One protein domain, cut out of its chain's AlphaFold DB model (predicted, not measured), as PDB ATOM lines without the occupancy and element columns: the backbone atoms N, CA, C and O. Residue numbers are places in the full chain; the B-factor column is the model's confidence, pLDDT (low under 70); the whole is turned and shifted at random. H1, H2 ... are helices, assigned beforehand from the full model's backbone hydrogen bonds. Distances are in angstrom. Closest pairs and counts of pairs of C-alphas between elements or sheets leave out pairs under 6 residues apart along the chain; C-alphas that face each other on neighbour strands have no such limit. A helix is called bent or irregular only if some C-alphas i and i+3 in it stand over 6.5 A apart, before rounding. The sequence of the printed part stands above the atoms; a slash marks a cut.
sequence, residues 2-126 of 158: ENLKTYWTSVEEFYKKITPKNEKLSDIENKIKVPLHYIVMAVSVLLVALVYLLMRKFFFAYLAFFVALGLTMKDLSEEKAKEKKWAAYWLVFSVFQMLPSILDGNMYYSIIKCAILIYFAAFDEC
ATOM      1  N   GLU A   2     121.016 178.186 107.958       64.44
ATOM      2  CA  GLU A   2     121.863 177.435 107.007       64.44
ATOM      3  C   GLU A   2     122.749 176.372 107.667       64.44
ATOM      4  O   GLU A   2     122.677 175.219 107.264       64.44
ATOM      5  N   ASN A   3     123.465 176.696 108.751       70.69
ATOM      6  CA  ASN A   3     124.304 175.714 109.464       70.69
ATOM      7  C   ASN A   3     123.533 174.473 109.938       70.69
ATOM      8  O   ASN A   3     124.071 173.372 109.953       70.69
ATOM      9  N   LEU A   4     122.263 174.650 110.310       71.06
ATOM     10  CA  LEU A   4     121.408 173.573 110.804       71.06
ATOM     11  C   LEU A   4     120.961 172.662 109.653       71.06
ATOM     12  O   LEU A   4     120.929 171.450 109.818       71.06
ATOM     13  N   LYS A   5     120.706 173.239 108.470       76.25
ATOM     14  CA  LYS A   5     120.450 172.489 107.235       76.25
ATOM     15  C   LYS A   5     121.671 171.680 106.813       76.25
ATOM     16  O   LYS A   5     121.530 170.489 106.583       76.25
ATOM     17  N   THR A   6     122.855 172.289 106.776       79.81
ATOM     18  CA  THR A   6     124.098 171.609 106.372       79.81
ATOM     19  C   THR A   6     124.436 170.442 107.300       79.81
ATOM     20  O   THR A   6     124.818 169.367 106.840       79.81
ATOM     21  N   TYR A   7     124.238 170.630 108.607       75.38
ATOM     22  CA  TYR A   7     124.429 169.571 109.594       75.38
ATOM     23  C   TYR A   7     123.432 168.425 109.395       75.38
ATOM     24  O   TYR A   7     123.806 167.256 109.452       75.38
ATOM     25  N   TRP A   8     122.171 168.752 109.098       79.94
ATOM     26  CA  TRP A   8     121.147 167.746 108.829       79.94
ATOM     27  C   TRP A   8     121.468 166.954 107.549       79.94
ATOM     28  O   TRP A   8     121.444 165.729 107.552       79.94
ATOM     29  N   THR A   9     121.904 167.613 106.477       81.12
ATOM     30  CA  THR A   9     122.312 166.906 105.253       81.12
ATOM     31  C   THR A   9     123.443 165.904 105.519       81.12
ATOM     32  O   THR A   9     123.391 164.773 105.042       81.12
ATOM     33  N   SER A  10     124.423 166.272 106.352       79.44
ATOM     34  CA  SER A  10     125.535 165.385 106.724       79.44
ATOM     35  C   SER A  10     125.081 164.156 107.524       79.44
ATOM     36  O   SER A  10     125.525 163.037 107.259       79.44
ATOM     37  N   VAL A  11     124.168 164.340 108.482       77.69
ATOM     38  CA  VAL A  11     123.615 163.230 109.272       77.69
ATOM     39  C   VAL A  11     122.783 162.300 108.382       77.69
ATOM     40  O   VAL A  11     122.890 161.079 108.494       77.69
ATOM     41  N   GLU A  12     121.997 162.846 107.456       81.44
ATOM     42  CA  GLU A  12     121.189 162.052 106.530       81.44
ATOM     43  C   GLU A  12     122.059 161.205 105.582       81.44
ATOM     44  O   GLU A  12     121.791 160.015 105.385       81.44
ATOM     45  N   GLU A  13     123.143 161.772 105.047       82.75
ATOM     46  CA  GLU A  13     124.121 161.042 104.228       82.75
ATOM     47  C   GLU A  13     124.806 159.908 104.998       82.75
ATOM     48  O   GLU A  13     124.979 158.806 104.465       82.75
ATOM     49  N   PHE A  14     125.147 160.140 106.268       80.75
ATOM     50  CA  PHE A  14     125.726 159.122 107.140       80.75
ATOM     51  C   PHE A  14     124.783 157.925 107.312       80.75
ATOM     52  O   PHE A  14     125.177 156.784 107.062       80.75
ATOM     53  N   TYR A  15     123.513 158.163 107.654       77.06
ATOM     54  CA  TYR A  15     122.542 157.076 107.815       77.06
ATOM     55  C   TYR A  15     122.222 156.370 106.493       77.06
ATOM     56  O   TYR A  15     122.106 155.140 106.473       77.06
ATOM     57  N   LYS A  16     122.172 157.092 105.366       77.62
ATOM     58  CA  LYS A  16     122.045 156.482 104.030       77.62
ATOM     59  C   LYS A  16     123.212 155.551 103.693       77.62
ATOM     60  O   LYS A  16     122.992 154.532 103.043       77.62
ATOM     61  N   LYS A  17     124.431 155.868 104.140       77.25
ATOM     62  CA  LYS A  17     125.636 155.054 103.899       77.25
ATOM     63  C   LYS A  17     125.652 153.749 104.699       77.25
ATOM     64  O   LYS A  17     126.163 152.747 104.210       77.25
ATOM     65  N   ILE A  18     125.122 153.765 105.919       75.00
ATOM     66  CA  ILE A  18     125.187 152.628 106.858       75.00
ATOM     67  C   ILE A  18     123.996 151.686 106.680       75.00
ATOM     68  O   ILE A  18     124.059 150.520 107.064       75.00
ATOM     69  N   THR A  19     122.909 152.177 106.084       70.81
ATOM     70  CA  THR A  19     121.711 151.377 105.839       70.81
ATOM     71  C   THR A  19     122.008 150.276 104.809       70.81
ATOM     72  O   THR A  19     122.318 150.593 103.657       70.81
ATOM     73  N   PRO A  20     121.917 148.983 105.180       67.81
ATOM     74  CA  PRO A  20     122.199 147.889 104.261       67.81
ATOM     75  C   PRO A  20     121.123 147.813 103.174       67.81
ATOM     76  O   PRO A  20     119.928 147.749 103.463       67.81
ATOM     77  N   LYS A  21     121.555 147.793 101.912       66.25
ATOM     78  CA  LYS A  21     120.673 147.651 100.750       66.25
ATOM     79  C   LYS A  21     120.554 146.170 100.403       66.25
ATOM     80  O   LYS A  21     121.510 145.576  99.920       66.25
ATOM     81  N   ASN A  22     119.402 145.576 100.688       69.88
ATOM     82  CA  ASN A  22     119.107 144.168 100.418       69.88
ATOM     83  C   ASN A  22     117.702 144.061  99.808       69.88
ATOM     84  O   ASN A  22     116.817 144.807 100.226       69.88
ATOM     85  N   GLU A  23     117.463 143.118  98.890       63.66
ATOM     86  CA  GLU A  23     116.158 142.963  98.204       63.66
ATOM     87  C   GLU A  23     114.985 142.756  99.180       63.66
ATOM     88  O   GLU A  23     113.899 143.307  99.008       63.66
ATOM     89  N   LYS A  24     115.216 142.043 100.289       62.88
ATOM     90  CA  LYS A  24     114.198 141.856 101.339       62.88
ATOM     91  C   LYS A  24     113.852 143.143 102.095       62.88
ATOM     92  O   LYS A  24     112.776 143.242 102.672       62.88
ATOM     93  N   LEU A  25     114.765 144.115 102.129       60.16
ATOM     94  CA  LEU A  25     114.550 145.411 102.775       60.16
ATOM     95  C   LEU A  25     113.855 146.404 101.836       60.16
ATOM     96  O   LEU A  25     113.066 147.209 102.323       60.16
ATOM     97  N   SER A  26     114.044 146.293 100.516       61.38
ATOM     98  CA  SER A  26     113.264 147.078  99.547       61.38
ATOM     99  C   SER A  26     111.782 146.697  99.537       61.38
ATOM    100  O   SER A  26     110.934 147.572  99.381       61.38
ATOM    101  N   ASP A  27     111.442 145.431  99.795       64.62
ATOM    102  CA  ASP A  27     110.041 145.013  99.960       64.62
ATOM    103  C   ASP A  27     109.387 145.648 101.194       64.62
ATOM    104  O   ASP A  27     108.218 146.041 101.172       64.62
ATOM    105  N   ILE A  28     110.155 145.792 102.276       63.56
ATOM    106  CA  ILE A  28     109.715 146.442 103.512       63.56
ATOM    107  C   ILE A  28     109.569 147.957 103.293       63.56
ATOM    108  O   ILE A  28     108.568 148.543 103.705       63.56
ATOM    109  N   GLU A  29     110.515 148.583 102.595       64.81
ATOM    110  CA  GLU A  29     110.484 150.009 102.244       64.81
ATOM    111  C   GLU A  29     109.283 150.342 101.338       64.81
ATOM    112  O   GLU A  29     108.551 151.300 101.601       64.81
ATOM    113  N   ASN A  30     108.984 149.479 100.361       67.00
ATOM    114  CA  ASN A  30     107.810 149.595  99.491       67.00
ATOM    115  C   ASN A  30     106.482 149.434 100.248       67.00
ATOM    116  O   ASN A  30     105.487 150.074  99.903       67.00
ATOM    117  N   LYS A  31     106.453 148.605 101.299       71.56
ATOM    118  CA  LYS A  31     105.247 148.355 102.103       71.56
ATOM    119  C   LYS A  31     104.969 149.462 103.123       71.56
ATOM    120  O   LYS A  31     103.808 149.757 103.397       71.56
ATOM    121  N   ILE A  32     106.017 150.070 103.678       69.25
ATOM    122  CA  ILE A  32     105.920 151.084 104.741       69.25
ATOM    123  C   ILE A  32     105.921 152.513 104.162       69.25
ATOM    124  O   ILE A  32     105.452 153.435 104.824       69.25
ATOM    125  N   LYS A  33     106.385 152.708 102.915       70.50
ATOM    126  CA  LYS A  33     106.527 154.014 102.232       70.50
ATOM    127  C   LYS A  33     107.405 155.030 102.976       70.50
ATOM    128  O   LYS A  33     107.349 156.224 102.687       70.50
ATOM    129  N   VAL A  34     108.218 154.575 103.926       71.38
ATOM    130  CA  VAL A  34     109.169 155.411 104.663       71.38
ATOM    131  C   VAL A  34     110.576 154.933 104.323       71.38
ATOM    132  O   VAL A  34     110.822 153.730 104.426       71.38
ATOM    133  N   PRO A  35     111.497 155.841 103.951       73.12
ATOM    134  CA  PRO A  35     112.849 155.450 103.606       73.12
ATOM    135  C   PRO A  35     113.562 154.778 104.775       73.12
ATOM    136  O   PRO A  35     113.532 155.268 105.910       73.12
ATOM    137  N   LEU A  36     114.255 153.678 104.502       68.81
ATOM    138  CA  LEU A  36     114.736 152.788 105.558       68.81
ATOM    139  C   LEU A  36     115.802 153.437 106.463       68.81
ATOM    140  O   LEU A  36     115.905 153.117 107.647       68.81
ATOM    141  N   HIS A  37     116.537 154.423 105.944       69.56
ATOM    142  CA  HIS A  37     117.528 155.192 106.699       69.56
ATOM    143  C   HIS A  37     116.918 156.037 107.832       69.56
ATOM    144  O   HIS A  37     117.565 156.217 108.863       69.56
ATOM    145  N   TYR A  38     115.662 156.489 107.707       72.81
ATOM    146  CA  TYR A  38     114.957 157.163 108.807       72.81
ATOM    147  C   TYR A  38     114.563 156.190 109.924       72.81
ATOM    148  O   TYR A  38     114.592 156.556 111.097       72.81
ATOM    149  N   ILE A  39     114.255 154.935 109.584       74.06
ATOM    150  CA  ILE A  39     113.967 153.885 110.574       74.06
ATOM    151  C   ILE A  39     115.239 153.553 111.361       74.06
ATOM    152  O   ILE A  39     115.208 153.503 112.588       74.06
ATOM    153  N   VAL A  40     116.375 153.403 110.674       73.31
ATOM    154  CA  VAL A  40     117.683 153.178 111.317       73.31
ATOM    155  C   VAL A  40     118.054 154.345 112.238       73.31
ATOM    156  O   VAL A  40     118.554 154.116 113.338       73.31
ATOM    157  N   MET A  41     117.751 155.581 111.839       75.06
ATOM    158  CA  MET A  41     117.966 156.761 112.676       75.06
ATOM    159  C   MET A  41     117.060 156.793 113.918       75.06
ATOM    160  O   MET A  41     117.508 157.151 115.003       75.06
ATOM    161  N   ALA A  42     115.795 156.388 113.806       73.00
ATOM    162  CA  ALA A  42     114.910 156.288 114.969       73.00
ATOM    163  C   ALA A  42     115.382 155.198 115.950       73.00
ATOM    164  O   ALA A  42     115.389 155.403 117.166       73.00
ATOM    165  N   VAL A  43     115.832 154.055 115.425       76.00
ATOM    166  CA  VAL A  43     116.363 152.941 116.224       76.00
ATOM    167  C   VAL A  43     117.678 153.317 116.909       76.00
ATOM    168  O   VAL A  43     117.864 152.969 118.072       76.00
ATOM    169  N   SER A  44     118.571 154.059 116.247       76.31
ATOM    170  CA  SER A  44     119.821 154.517 116.864       76.31
ATOM    171  C   SER A  44     119.569 155.508 118.002       76.31
ATOM    172  O   SER A  44     120.184 155.382 119.059       76.31
ATOM    173  N   VAL A  45     118.619 156.437 117.848       77.00
ATOM    174  CA  VAL A  45     118.210 157.360 118.922       77.00
ATOM    175  C   VAL A  45     117.588 156.599 120.094       77.00
ATOM    176  O   VAL A  45     117.917 156.883 121.245       77.00
ATOM    177  N   LEU A  46     116.750 155.593 119.824       72.88
ATOM    178  CA  LEU A  46     116.188 154.721 120.860       72.88
ATOM    179  C   LEU A  46     117.266 153.905 121.583       72.88
ATOM    180  O   LEU A  46     117.206 153.776 122.802       72.88
ATOM    181  N   LEU A  47     118.270 153.397 120.864       71.44
ATOM    182  CA  LEU A  47     119.422 152.702 121.443       71.44
ATOM    183  C   LEU A  47     120.261 153.631 122.318       71.44
ATOM    184  O   LEU A  47     120.606 153.258 123.433       71.44
ATOM    185  N   VAL A  48     120.545 154.852 121.863       72.44
ATOM    186  CA  VAL A  48     121.257 155.862 122.660       72.44
ATOM    187  C   VAL A  48     120.443 156.249 123.895       72.44
ATOM    188  O   VAL A  48     121.010 156.369 124.977       72.44
ATOM    189  N   ALA A  49     119.121 156.377 123.778       68.50
ATOM    190  CA  ALA A  49     118.237 156.639 124.910       68.50
ATOM    191  C   ALA A  49     118.197 155.461 125.901       68.50
ATOM    192  O   ALA A  49     118.248 155.678 127.109       68.50
ATOM    193  N   LEU A  50     118.170 154.217 125.414       63.47
ATOM    194  CA  LEU A  50     118.256 153.006 126.236       63.47
ATOM    195  C   LEU A  50     119.602 152.902 126.947       63.47
ATOM    196  O   LEU A  50     119.639 152.669 128.152       63.47
ATOM    197  N   VAL A  51     120.701 153.132 126.230       64.62
ATOM    198  CA  VAL A  51     122.046 153.184 126.808       64.62
ATOM    199  C   VAL A  51     122.126 154.301 127.833       64.62
ATOM    200  O   VAL A  51     122.642 154.058 128.911       64.62
ATOM    201  N   TYR A  52     121.567 155.483 127.573       63.69
ATOM    202  CA  TYR A  52     121.509 156.578 128.540       63.69
ATOM    203  C   TYR A  52     120.705 156.201 129.790       63.69
ATOM    204  O   TYR A  52     121.162 156.450 130.900       63.69
ATOM    205  N   LEU A  53     119.545 155.557 129.641       58.34
ATOM    206  CA  LEU A  53     118.715 155.105 130.762       58.34
ATOM    207  C   LEU A  53     119.401 154.009 131.594       58.34
ATOM    208  O   LEU A  53     119.337 154.056 132.824       58.34
ATOM    209  N   LEU A  54     120.091 153.065 130.947       55.88
ATOM    210  CA  LEU A  54     120.847 151.990 131.601       55.88
ATOM    211  C   LEU A  54     122.137 152.511 132.249       55.88
ATOM    212  O   LEU A  54     122.439 152.199 133.402       55.88
ATOM    213  N   MET A  55     122.863 153.375 131.540       58.31
ATOM    214  CA  MET A  55     124.044 154.066 132.041       58.31
ATOM    215  C   MET A  55     123.688 155.053 133.141       58.31
ATOM    216  O   MET A  55     124.546 155.317 133.955       58.31
ATOM    217  N   ARG A  56     122.456 155.561 133.264       58.81
ATOM    218  CA  ARG A  56     122.095 156.525 134.320       58.81
ATOM    219  C   ARG A  56     122.357 155.986 135.728       58.81
ATOM    220  O   ARG A  56     122.871 156.720 136.561       58.81
ATOM    221  N   LYS A  57     122.049 154.710 135.991       57.28
ATOM    222  CA  LYS A  57     122.329 154.064 137.289       57.28
ATOM    223  C   LYS A  57     123.811 153.735 137.466       57.28
ATOM    224  O   LYS A  57     124.366 153.947 138.541       57.28
ATOM    225  N   PHE A  58     124.453 153.270 136.397       60.66
ATOM    226  CA  PHE A  58     125.889 152.992 136.375       60.66
ATOM    227  C   PHE A  58     126.723 154.271 136.547       60.66
ATOM    228  O   PHE A  58     127.705 154.296 137.272       60.66
ATOM    229  N   PHE A  59     126.316 155.378 135.946       64.38
ATOM    230  CA  PHE A  59     127.098 156.601 135.909       64.38
ATOM    231  C   PHE A  59     127.277 157.166 137.312       64.38
ATOM    232  O   PHE A  59     128.397 157.447 137.703       64.38
ATOM    233  N   PHE A  60     126.213 157.244 138.113       61.88
ATOM    234  CA  PHE A  60     126.324 157.724 139.489       61.88
ATOM    235  C   PHE A  60     127.171 156.775 140.352       61.88
ATOM    236  O   PHE A  60     128.173 157.211 140.922       61.88
ATOM    237  N   ALA A  61     126.857 155.476 140.376       61.66
ATOM    238  CA  ALA A  61     127.589 154.509 141.202       61.66
ATOM    239  C   ALA A  61     129.098 154.460 140.886       61.66
ATOM    240  O   ALA A  61     129.920 154.358 141.797       61.66
ATOM    241  N   TYR A  62     129.471 154.592 139.611       66.19
ATOM    242  CA  TYR A  62     130.863 154.493 139.175       66.19
ATOM    243  C   TYR A  62     131.587 155.847 139.099       66.19
ATOM    244  O   TYR A  62     132.813 155.870 139.165       66.19
ATOM    245  N   LEU A  63     130.888 156.986 139.034       72.81
ATOM    246  CA  LEU A  63     131.524 158.312 139.055       72.81
ATOM    247  C   LEU A  63     132.307 158.528 140.355       72.81
ATOM    248  O   LEU A  63     133.473 158.909 140.316       72.81
ATOM    249  N   ALA A  64     131.683 158.236 141.501       71.50
ATOM    250  CA  ALA A  64     132.344 158.348 142.802       71.50
ATOM    251  C   ALA A  64     133.557 157.407 142.900       71.50
ATOM    252  O   ALA A  64     134.600 157.805 143.414       71.50
ATOM    253  N   PHE A  65     133.449 156.203 142.327       74.12
ATOM    254  CA  PHE A  65     134.542 155.236 142.247       74.12
ATOM    255  C   PHE A  65     135.738 155.778 141.457       74.12
ATOM    256  O   PHE A  65     136.855 155.781 141.967       74.12
ATOM    257  N   PHE A  66     135.524 156.279 140.234       74.31
ATOM    258  CA  PHE A  66     136.616 156.788 139.397       74.31
ATOM    259  C   PHE A  66     137.272 158.041 139.983       74.31
ATOM    260  O   PHE A  66     138.494 158.168 139.933       74.31
ATOM    261  N   VAL A  67     136.482 158.942 140.578       75.38
ATOM    262  CA  VAL A  67     137.008 160.132 141.265       75.38
ATOM    263  C   VAL A  67     137.882 159.728 142.453       75.38
ATOM    264  O   VAL A  67     139.010 160.205 142.574       75.38
ATOM    265  N   ALA A  68     137.405 158.814 143.300       75.81
ATOM    266  CA  ALA A  68     138.171 158.329 144.442       75.81
ATOM    267  C   ALA A  68     139.434 157.571 144.025       75.81
ATOM    268  O   ALA A  68     140.488 157.761 144.626       75.81
ATOM    269  N   LEU A  69     139.355 156.760 142.973       77.44
ATOM    270  CA  LEU A  69     140.480 155.995 142.446       77.44
ATOM    271  C   LEU A  69     141.568 156.910 141.869       77.44
ATOM    272  O   LEU A  69     142.742 156.713 142.170       77.44
ATOM    273  N   GLY A  70     141.189 157.961 141.137       79.69
ATOM    274  CA  GLY A  70     142.133 158.971 140.647       79.69
ATOM    275  C   GLY A  70     142.831 159.734 141.777       79.69
ATOM    276  O   GLY A  70     144.046 159.922 141.737       79.69
ATOM    277  N   LEU A  71     142.090 160.126 142.819       77.75
ATOM    278  CA  LEU A  71     142.663 160.795 143.993       77.75
ATOM    279  C   LEU A  71     143.544 159.855 144.831       77.75
ATOM    280  O   LEU A  71     144.609 160.272 145.280       77.75
ATOM    281  N   THR A  72     143.148 158.588 144.978       79.62
ATOM    282  CA  THR A  72     143.940 157.552 145.662       79.62
ATOM    283  C   THR A  72     145.268 157.340 144.947       79.62
ATOM    284  O   THR A  72     146.316 157.384 145.582       79.62
ATOM    285  N   MET A  73     145.241 157.147 143.622       75.69
ATOM    286  CA  MET A  73     146.455 156.961 142.823       75.69
ATOM    287  C   MET A  73     147.365 158.186 142.875       75.69
ATOM    288  O   MET A  73     148.578 158.030 142.975       75.69
ATOM    289  N   LYS A  74     146.790 159.395 142.855       79.19
ATOM    290  CA  LYS A  74     147.554 160.636 142.989       79.19
ATOM    291  C   LYS A  74     148.257 160.722 144.346       79.19
ATOM    292  O   LYS A  74     149.466 160.921 144.381       79.19
ATOM    293  N   ASP A  75     147.533 160.529 145.446       77.88
ATOM    294  CA  ASP A  75     148.119 160.579 146.792       77.88
ATOM    295  C   ASP A  75     149.159 159.461 147.014       77.88
ATOM    296  O   ASP A  75     150.165 159.702 147.679       77.88
ATOM    297  N   LEU A  76     148.956 158.274 146.423       74.00
ATOM    298  CA  LEU A  76     149.916 157.163 146.462       74.00
ATOM    299  C   LEU A  76     151.184 157.478 145.651       74.00
ATOM    300  O   LEU A  76     152.288 157.193 146.100       74.00
ATOM    301  N   SER A  77     151.034 158.105 144.479       75.19
ATOM    302  CA  SER A  77     152.164 158.524 143.635       75.19
ATOM    303  C   SER A  77     152.994 159.656 144.245       75.19
ATOM    304  O   SER A  77     154.170 159.793 143.927       75.19
ATOM    305  N   GLU A  78     152.391 160.456 145.126       76.50
ATOM    306  CA  GLU A  78     153.043 161.561 145.833       76.50
ATOM    307  C   GLU A  78     153.637 161.129 147.197       76.50
ATOM    308  O   GLU A  78     154.003 161.997 147.986       76.50
ATOM    309  N   GLU A  79     153.702 159.818 147.502       68.56
ATOM    310  CA  GLU A  79     154.167 159.238 148.786       68.56
ATOM    311  C   GLU A  79     153.545 159.892 150.036       68.56
ATOM    312  O   GLU A  79     154.120 159.937 151.128       68.56
ATOM    313  N   LYS A  80     152.317 160.407 149.918       63.69
ATOM    314  CA  LYS A  80     151.599 160.947 151.071       63.69
ATOM    315  C   LYS A  80     151.152 159.775 151.936       63.69
ATOM    316  O   LYS A  80     150.439 158.899 151.456       63.69
ATOM    317  N   ALA A  81     151.495 159.788 153.228       62.25
ATOM    318  CA  ALA A  81     151.115 158.774 154.222       62.25
ATOM    319  C   ALA A  81     149.598 158.773 154.550       62.25
ATOM    320  O   ALA A  81     149.177 158.915 155.696       62.25
ATOM    321  N   LYS A  82     148.753 158.636 153.523       69.12
ATOM    322  CA  LYS A  82     147.285 158.658 153.568       69.12
ATOM    323  C   LYS A  82     146.670 157.289 153.283       69.12
ATOM    324  O   LYS A  82     145.463 157.186 153.085       69.12
ATOM    325  N   GLU A  83     147.465 156.223 153.305       70.25
ATOM    326  CA  GLU A  83     146.998 154.849 153.078       70.25
ATOM    327  C   GLU A  83     145.833 154.473 154.006       70.25
ATOM    328  O   GLU A  83     144.833 153.918 153.558       70.25
ATOM    329  N   LYS A  84     145.905 154.872 155.285       66.81
ATOM    330  CA  LYS A  84     144.832 154.647 156.270       66.81
ATOM    331  C   LYS A  84     143.532 155.376 155.914       66.81
ATOM    332  O   LYS A  84     142.457 154.811 156.098       66.81
ATOM    333  N   LYS A  85     143.623 156.597 155.368       73.44
ATOM    334  CA  LYS A  85     142.463 157.362 154.881       73.44
ATOM    335  C   LYS A  85     141.797 156.620 153.724       73.44
ATOM    336  O   LYS A  85     140.587 156.417 153.740       73.44
ATOM    337  N   TRP A  86     142.583 156.186 152.741       77.38
ATOM    338  CA  TRP A  86     142.050 155.495 151.569       77.38
ATOM    339  C   TRP A  86     141.489 154.114 151.911       77.38
ATOM    340  O   TRP A  86     140.419 153.762 151.423       77.38
ATOM    341  N   ALA A  87     142.122 153.368 152.819       72.06
ATOM    342  CA  ALA A  87     141.579 152.108 153.327       72.06
ATOM    343  C   ALA A  87     140.212 152.299 154.012       72.06
ATOM    344  O   ALA A  87     139.268 151.567 153.710       72.06
ATOM    345  N   ALA A  88     140.073 153.313 154.874       69.69
ATOM    346  CA  ALA A  88     138.798 153.646 155.514       69.69
ATOM    347  C   ALA A  88     137.734 154.076 154.489       69.69
ATOM    348  O   ALA A  88     136.589 153.625 154.555       69.69
ATOM    349  N   TYR A  89     138.123 154.887 153.504       78.81
ATOM    350  CA  TYR A  89     137.252 155.311 152.411       78.81
ATOM    351  C   TYR A  89     136.705 154.124 151.608       78.81
ATOM    352  O   TYR A  89     135.498 154.032 151.393       78.81
ATOM    353  N   TRP A  90     137.565 153.189 151.193       81.06
ATOM    354  CA  TRP A  90     137.156 152.017 150.413       81.06
ATOM    355  C   TRP A  90     136.258 151.066 151.211       81.06
ATOM    356  O   TRP A  90     135.332 150.471 150.651       81.06
ATOM    357  N   LEU A  91     136.462 150.981 152.527       75.62
ATOM    358  CA  LEU A  91     135.585 150.232 153.424       75.62
ATOM    359  C   LEU A  91     134.185 150.868 153.457       75.62
ATOM    360  O   LEU A  91     133.199 150.189 153.174       75.62
ATOM    361  N   VAL A  92     134.087 152.184 153.667       76.38
ATOM    362  CA  VAL A  92     132.804 152.910 153.607       76.38
ATOM    363  C   VAL A  92     132.155 152.785 152.231       76.38
ATOM    364  O   VAL A  92     130.963 152.495 152.145       76.38
ATOM    365  N   PHE A  93     132.925 152.934 151.154       79.25
ATOM    366  CA  PHE A  93     132.442 152.769 149.786       79.25
ATOM    367  C   PHE A  93     131.808 151.388 149.570       79.25
ATOM    368  O   PHE A  93     130.701 151.299 149.041       79.25
ATOM    369  N   SER A  94     132.458 150.314 150.028       76.69
ATOM    370  CA  SER A  94     131.931 148.949 149.884       76.69
ATOM    371  C   SER A  94     130.656 148.708 150.701       76.69
ATOM    372  O   SER A  94     129.701 148.142 150.169       76.69
ATOM    373  N   VAL A  95     130.575 149.218 151.936       74.81
ATOM    374  CA  VAL A  95     129.355 149.160 152.764       74.81
ATOM    375  C   VAL A  95     128.210 149.920 152.101       74.81
ATOM    376  O   VAL A  95     127.104 149.395 151.975       74.81
ATOM    377  N   PHE A  96     128.475 151.134 151.608       72.88
ATOM    378  CA  PHE A  96     127.487 151.912 150.867       72.88
ATOM    379  C   PHE A  96     127.036 151.187 149.599       72.88
ATOM    380  O   PHE A  96     125.862 151.266 149.241       72.88
ATOM    381  N   GLN A  97     127.924 150.459 148.922       71.25
ATOM    382  CA  GLN A  97     127.575 149.697 147.726       71.25
ATOM    383  C   GLN A  97     126.760 148.429 148.024       71.25
ATOM    384  O   GLN A  97     125.983 148.011 147.172       71.25
ATOM    385  N   MET A  98     126.879 147.865 149.229       68.44
ATOM    386  CA  MET A  98     126.078 146.725 149.690       68.44
ATOM    387  C   MET A  98     124.672 147.099 150.182       68.44
ATOM    388  O   MET A  98     123.849 146.201 150.371       68.44
ATOM    389  N   LEU A  99     124.363 148.387 150.383       68.31
ATOM    390  CA  LEU A  99     123.003 148.798 150.742       68.31
ATOM    391  C   LEU A  99     122.000 148.364 149.653       68.31
ATOM    392  O   LEU A  99     122.266 148.541 148.463       68.31
ATOM    393  N   PRO A 100     120.848 147.789 150.044       56.56
ATOM    394  CA  PRO A 100     119.965 147.081 149.129       56.56
ATOM    395  C   PRO A 100     119.431 147.982 148.011       56.56
ATOM    396  O   PRO A 100     118.884 149.059 148.259       56.56
ATOM    397  N   SER A 101     119.485 147.469 146.775       55.69
ATOM    398  CA  SER A 101     119.044 148.133 145.535       55.69
ATOM    399  C   SER A 101     117.563 148.546 145.496       55.69
ATOM    400  O   SER A 101     117.124 149.164 144.527       55.69
ATOM    401  N   ILE A 102     116.787 148.243 146.543       55.28
ATOM    402  CA  ILE A 102     115.422 148.744 146.755       55.28
ATOM    403  C   ILE A 102     115.421 150.278 146.884       55.28
ATOM    404  O   ILE A 102     114.523 150.934 146.359       55.28
ATOM    405  N   LEU A 103     116.454 150.867 147.500       56.31
ATOM    406  CA  LEU A 103     116.617 152.326 147.585       56.31
ATOM    407  C   LEU A 103     117.178 152.947 146.290       56.31
ATOM    408  O   LEU A 103     116.879 154.103 145.993       56.31
ATOM    409  N   ASP A 104     117.883 152.171 145.460       53.50
ATOM    410  CA  ASP A 104     118.362 152.585 144.124       53.50
ATOM    411  C   ASP A 104     117.243 152.648 143.061       53.50
ATOM    412  O   ASP A 104     117.482 152.946 141.884       53.50
ATOM    413  N   GLY A 105     115.995 152.362 143.445       57.22
ATOM    414  CA  GLY A 105     114.813 152.742 142.669       57.22
ATOM    415  C   GLY A 105     114.587 154.260 142.648       57.22
ATOM    416  O   GLY A 105     114.008 154.777 141.694       57.22
ATOM    417  N   ASN A 106     115.086 154.983 143.660       65.50
ATOM    418  CA  ASN A 106     114.934 156.426 143.801       65.50
ATOM    419  C   ASN A 106     116.198 157.170 143.330       65.50
ATOM    420  O   ASN A 106     117.252 157.101 143.957       65.50
ATOM    421  N   MET A 107     116.078 157.944 142.247       61.47
ATOM    422  CA  MET A 107     117.193 158.696 141.652       61.47
ATOM    423  C   MET A 107     117.856 159.675 142.637       61.47
ATOM    424  O   MET A 107     119.071 159.860 142.595       61.47
ATOM    425  N   TYR A 108     117.081 160.281 143.540       66.50
ATOM    426  CA  TYR A 108     117.609 161.220 144.532       66.50
ATOM    427  C   TYR A 108     118.530 160.529 145.540       66.50
ATOM    428  O   TYR A 108     119.533 161.110 145.946       66.50
ATOM    429  N   TYR A 109     118.242 159.271 145.881       70.12
ATOM    430  CA  TYR A 109     119.081 158.484 146.778       70.12
ATOM    431  C   TYR A 109     120.459 158.220 146.161       70.12
ATOM    432  O   TYR A 109     121.474 158.468 146.809       70.12
ATOM    433  N   SER A 110     120.515 157.824 144.883       65.81
ATOM    434  CA  SER A 110     121.789 157.596 144.188       65.81
ATOM    435  C   SER A 110     122.606 158.886 144.019       65.81
ATOM    436  O   SER A 110     123.822 158.855 144.177       65.81
ATOM    437  N   ILE A 111     121.965 160.036 143.769       69.25
ATOM    438  CA  ILE A 111     122.663 161.335 143.677       69.25
ATOM    439  C   ILE A 111     123.252 161.742 145.034       69.25
ATOM    440  O   ILE A 111     124.421 162.117 145.105       69.25
ATOM    441  N   ILE A 112     122.465 161.641 146.110       70.81
ATOM    442  CA  ILE A 112     122.908 161.977 147.472       70.81
ATOM    443  C   ILE A 112     124.054 161.053 147.899       70.81
ATOM    444  O   ILE A 112     125.076 161.528 148.392       70.81
ATOM    445  N   LYS A 113     123.929 159.749 147.636       72.50
ATOM    446  CA  LYS A 113     124.976 158.751 147.882       72.50
ATOM    447  C   LYS A 113     126.286 159.120 147.182       72.50
ATOM    448  O   LYS A 113     127.339 159.120 147.815       72.50
ATOM    449  N   CYS A 114     126.233 159.500 145.907       71.69
ATOM    450  CA  CYS A 114     127.415 159.936 145.164       71.69
ATOM    451  C   CYS A 114     128.014 161.232 145.698       71.69
ATOM    452  O   CYS A 114     129.232 161.320 145.818       71.69
ATOM    453  N   ALA A 115     127.187 162.221 146.035       72.44
ATOM    454  CA  ALA A 115     127.661 163.481 146.597       72.44
ATOM    455  C   ALA A 115     128.399 163.259 147.927       72.44
ATOM    456  O   ALA A 115     129.484 163.804 148.122       72.44
ATOM    457  N   ILE A 116     127.863 162.397 148.797       74.88
ATOM    458  CA  ILE A 116     128.485 162.015 150.071       74.88
ATOM    459  C   ILE A 116     129.818 161.288 149.836       74.88
ATOM    460  O   ILE A 116     130.827 161.632 150.446       74.88
ATOM    461  N   LEU A 117     129.860 160.319 148.915       75.75
ATOM    462  CA  LEU A 117     131.088 159.578 148.600       75.75
ATOM    463  C   LEU A 117     132.165 160.459 147.950       75.75
ATOM    464  O   LEU A 117     133.351 160.259 148.204       75.75
ATOM    465  N   ILE A 118     131.787 161.443 147.133       72.81
ATOM    466  CA  ILE A 118     132.732 162.409 146.555       72.81
ATOM    467  C   ILE A 118     133.230 163.379 147.631       72.81
ATOM    468  O   ILE A 118     134.420 163.687 147.668       72.81
ATOM    469  N   TYR A 119     132.355 163.817 148.540       74.44
ATOM    470  CA  TYR A 119     132.729 164.656 149.676       74.44
ATOM    471  C   TYR A 119     133.760 163.964 150.580       74.44
ATOM    472  O   TYR A 119     134.806 164.546 150.869       74.44
ATOM    473  N   PHE A 120     133.534 162.695 150.937       71.88
ATOM    474  CA  PHE A 120     134.495 161.908 151.718       71.88
ATOM    475  C   PHE A 120     135.826 161.676 150.986       71.88
ATOM    476  O   PHE A 120     136.874 161.639 151.625       71.88
ATOM    477  N   ALA A 121     135.814 161.553 149.654       69.56
ATOM    478  CA  ALA A 121     137.044 161.404 148.876       69.56
ATOM    479  C   ALA A 121     137.861 162.710 148.842       69.56
ATOM    480  O   ALA A 121     139.079 162.693 149.044       69.56
ATOM    481  N   ALA A 122     137.194 163.840 148.588       66.56
ATOM    482  CA  ALA A 122     137.843 165.114 148.287       66.56
ATOM    483  C   ALA A 122     138.152 165.981 149.518       66.56
ATOM    484  O   ALA A 122     139.187 166.644 149.528       66.56
ATOM    485  N   PHE A 123     137.289 165.987 150.540       63.25
ATOM    486  CA  PHE A 123     137.342 166.991 151.614       63.25
ATOM    487  C   PHE A 123     137.574 166.423 153.010       63.25
ATOM    488  O   PHE A 123     138.179 167.107 153.828       63.25
ATOM    489  N   ASP A 124     137.139 165.196 153.293       60.69
ATOM    490  CA  ASP A 124     137.280 164.643 154.638       60.69
ATOM    491  C   ASP A 124     138.634 163.927 154.809       60.69
ATOM    492  O   ASP A 124     139.074 163.159 153.945       60.69
ATOM    493  N   GLU A 125     139.312 164.140 155.935       56.03
ATOM    494  CA  GLU A 125     140.481 163.342 156.340       56.03
ATOM    495  C   GLU A 125     140.070 161.967 156.902       56.03
ATOM    496  O   GLU A 125     140.900 161.224 157.419       56.03
ATOM    497  N   CYS A 126     138.795 161.593 156.731       56.84
ATOM    498  CA  CYS A 126     138.181 160.385 157.278       56.84
ATOM    499  C   CYS A 126     138.261 160.329 158.808       56.84
ATOM    500  O   CYS A 126     138.120 159.252 159.369       56.84
TER     501      CYS A 126
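Overview. This is residues 2 to 126 of the 158 residues of an uncharacterized protein of Blastocystis hominis (UniProt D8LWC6). One long helix, H3, is the shaft of an all-helix model, with a kink near residue 58; its second part joins the hairpin of H4 and H5 in a three-helix bundle, up and down, each helix running against the one before. At the shaft's other end H1 and H2 stand crosswise, and residues 2 to 10 of H1 stick out. The printed part has 125 residues with five named helices, H1 to H5 in chain order, and no named strand. It is extended, with a radius of gyration of the C-alphas of 23.7 A, and spans 68 by 36 by 29 A.

Arrangement. Start at H3, residues 36 to 77, which kinks by 57 degrees near residue 58; it is neither bent nor irregular, but only just: C-alphas 61 and 64 are 6.3 A apart. With residues 57 to 71 alone it touches H5, residues 107 to 122, at a shallow tilt of 31 degrees, the same way; the closest C-alphas, of Ala 68 and Ala 121, are 5.5 A apart. H4, residues 83 to 98, touches H5 as a hairpin at 8 degrees, a shallow tilt, opposite ways, closest at the C-alphas of Phe 93 and Leu 117, 7.0 A. H3 and H4 are close but not clearly touching, with the C-alphas of Thr 72 and Trp 86 closest at 6.5 A. At the other end H1, residues 2 to 18, touches H3 about perpendicular, at 82 degrees; the C-alphas of Lys 16 and His 37 are closest, 5.4 A. H2, residues 23 to 32, is close to H3 but not clearly touching: the C-alphas of Glu 29 and Leu 36 are closest, 6.1 A. Every O i to N i+4 pair is within hydrogen-bond range in H1, H4 and H5; in H2 it is 5 of 6, in H3 33 of 38.

Along the chain. Find C-alpha 36 at (114.736, 152.788, 105.558); from there H3 runs 53.7 A to C-alpha 77 at (152.164, 158.524, 143.635). H1 is 25.0 A long, H2 14.6 A, H4 22.7 A and H5 22.6 A, ending at C-alpha 122, (137.843, 165.114, 148.287).

Size, cuts and confidence. The C-alphas farthest apart, of Asn 30 and Ala 81, lie 70.4 A from each other. The printed part has no cut and no long link. Look for low confidence at residues 20 to 30, 49 to 62 and 98 to 108, among the 54 residues with pLDDT under 70.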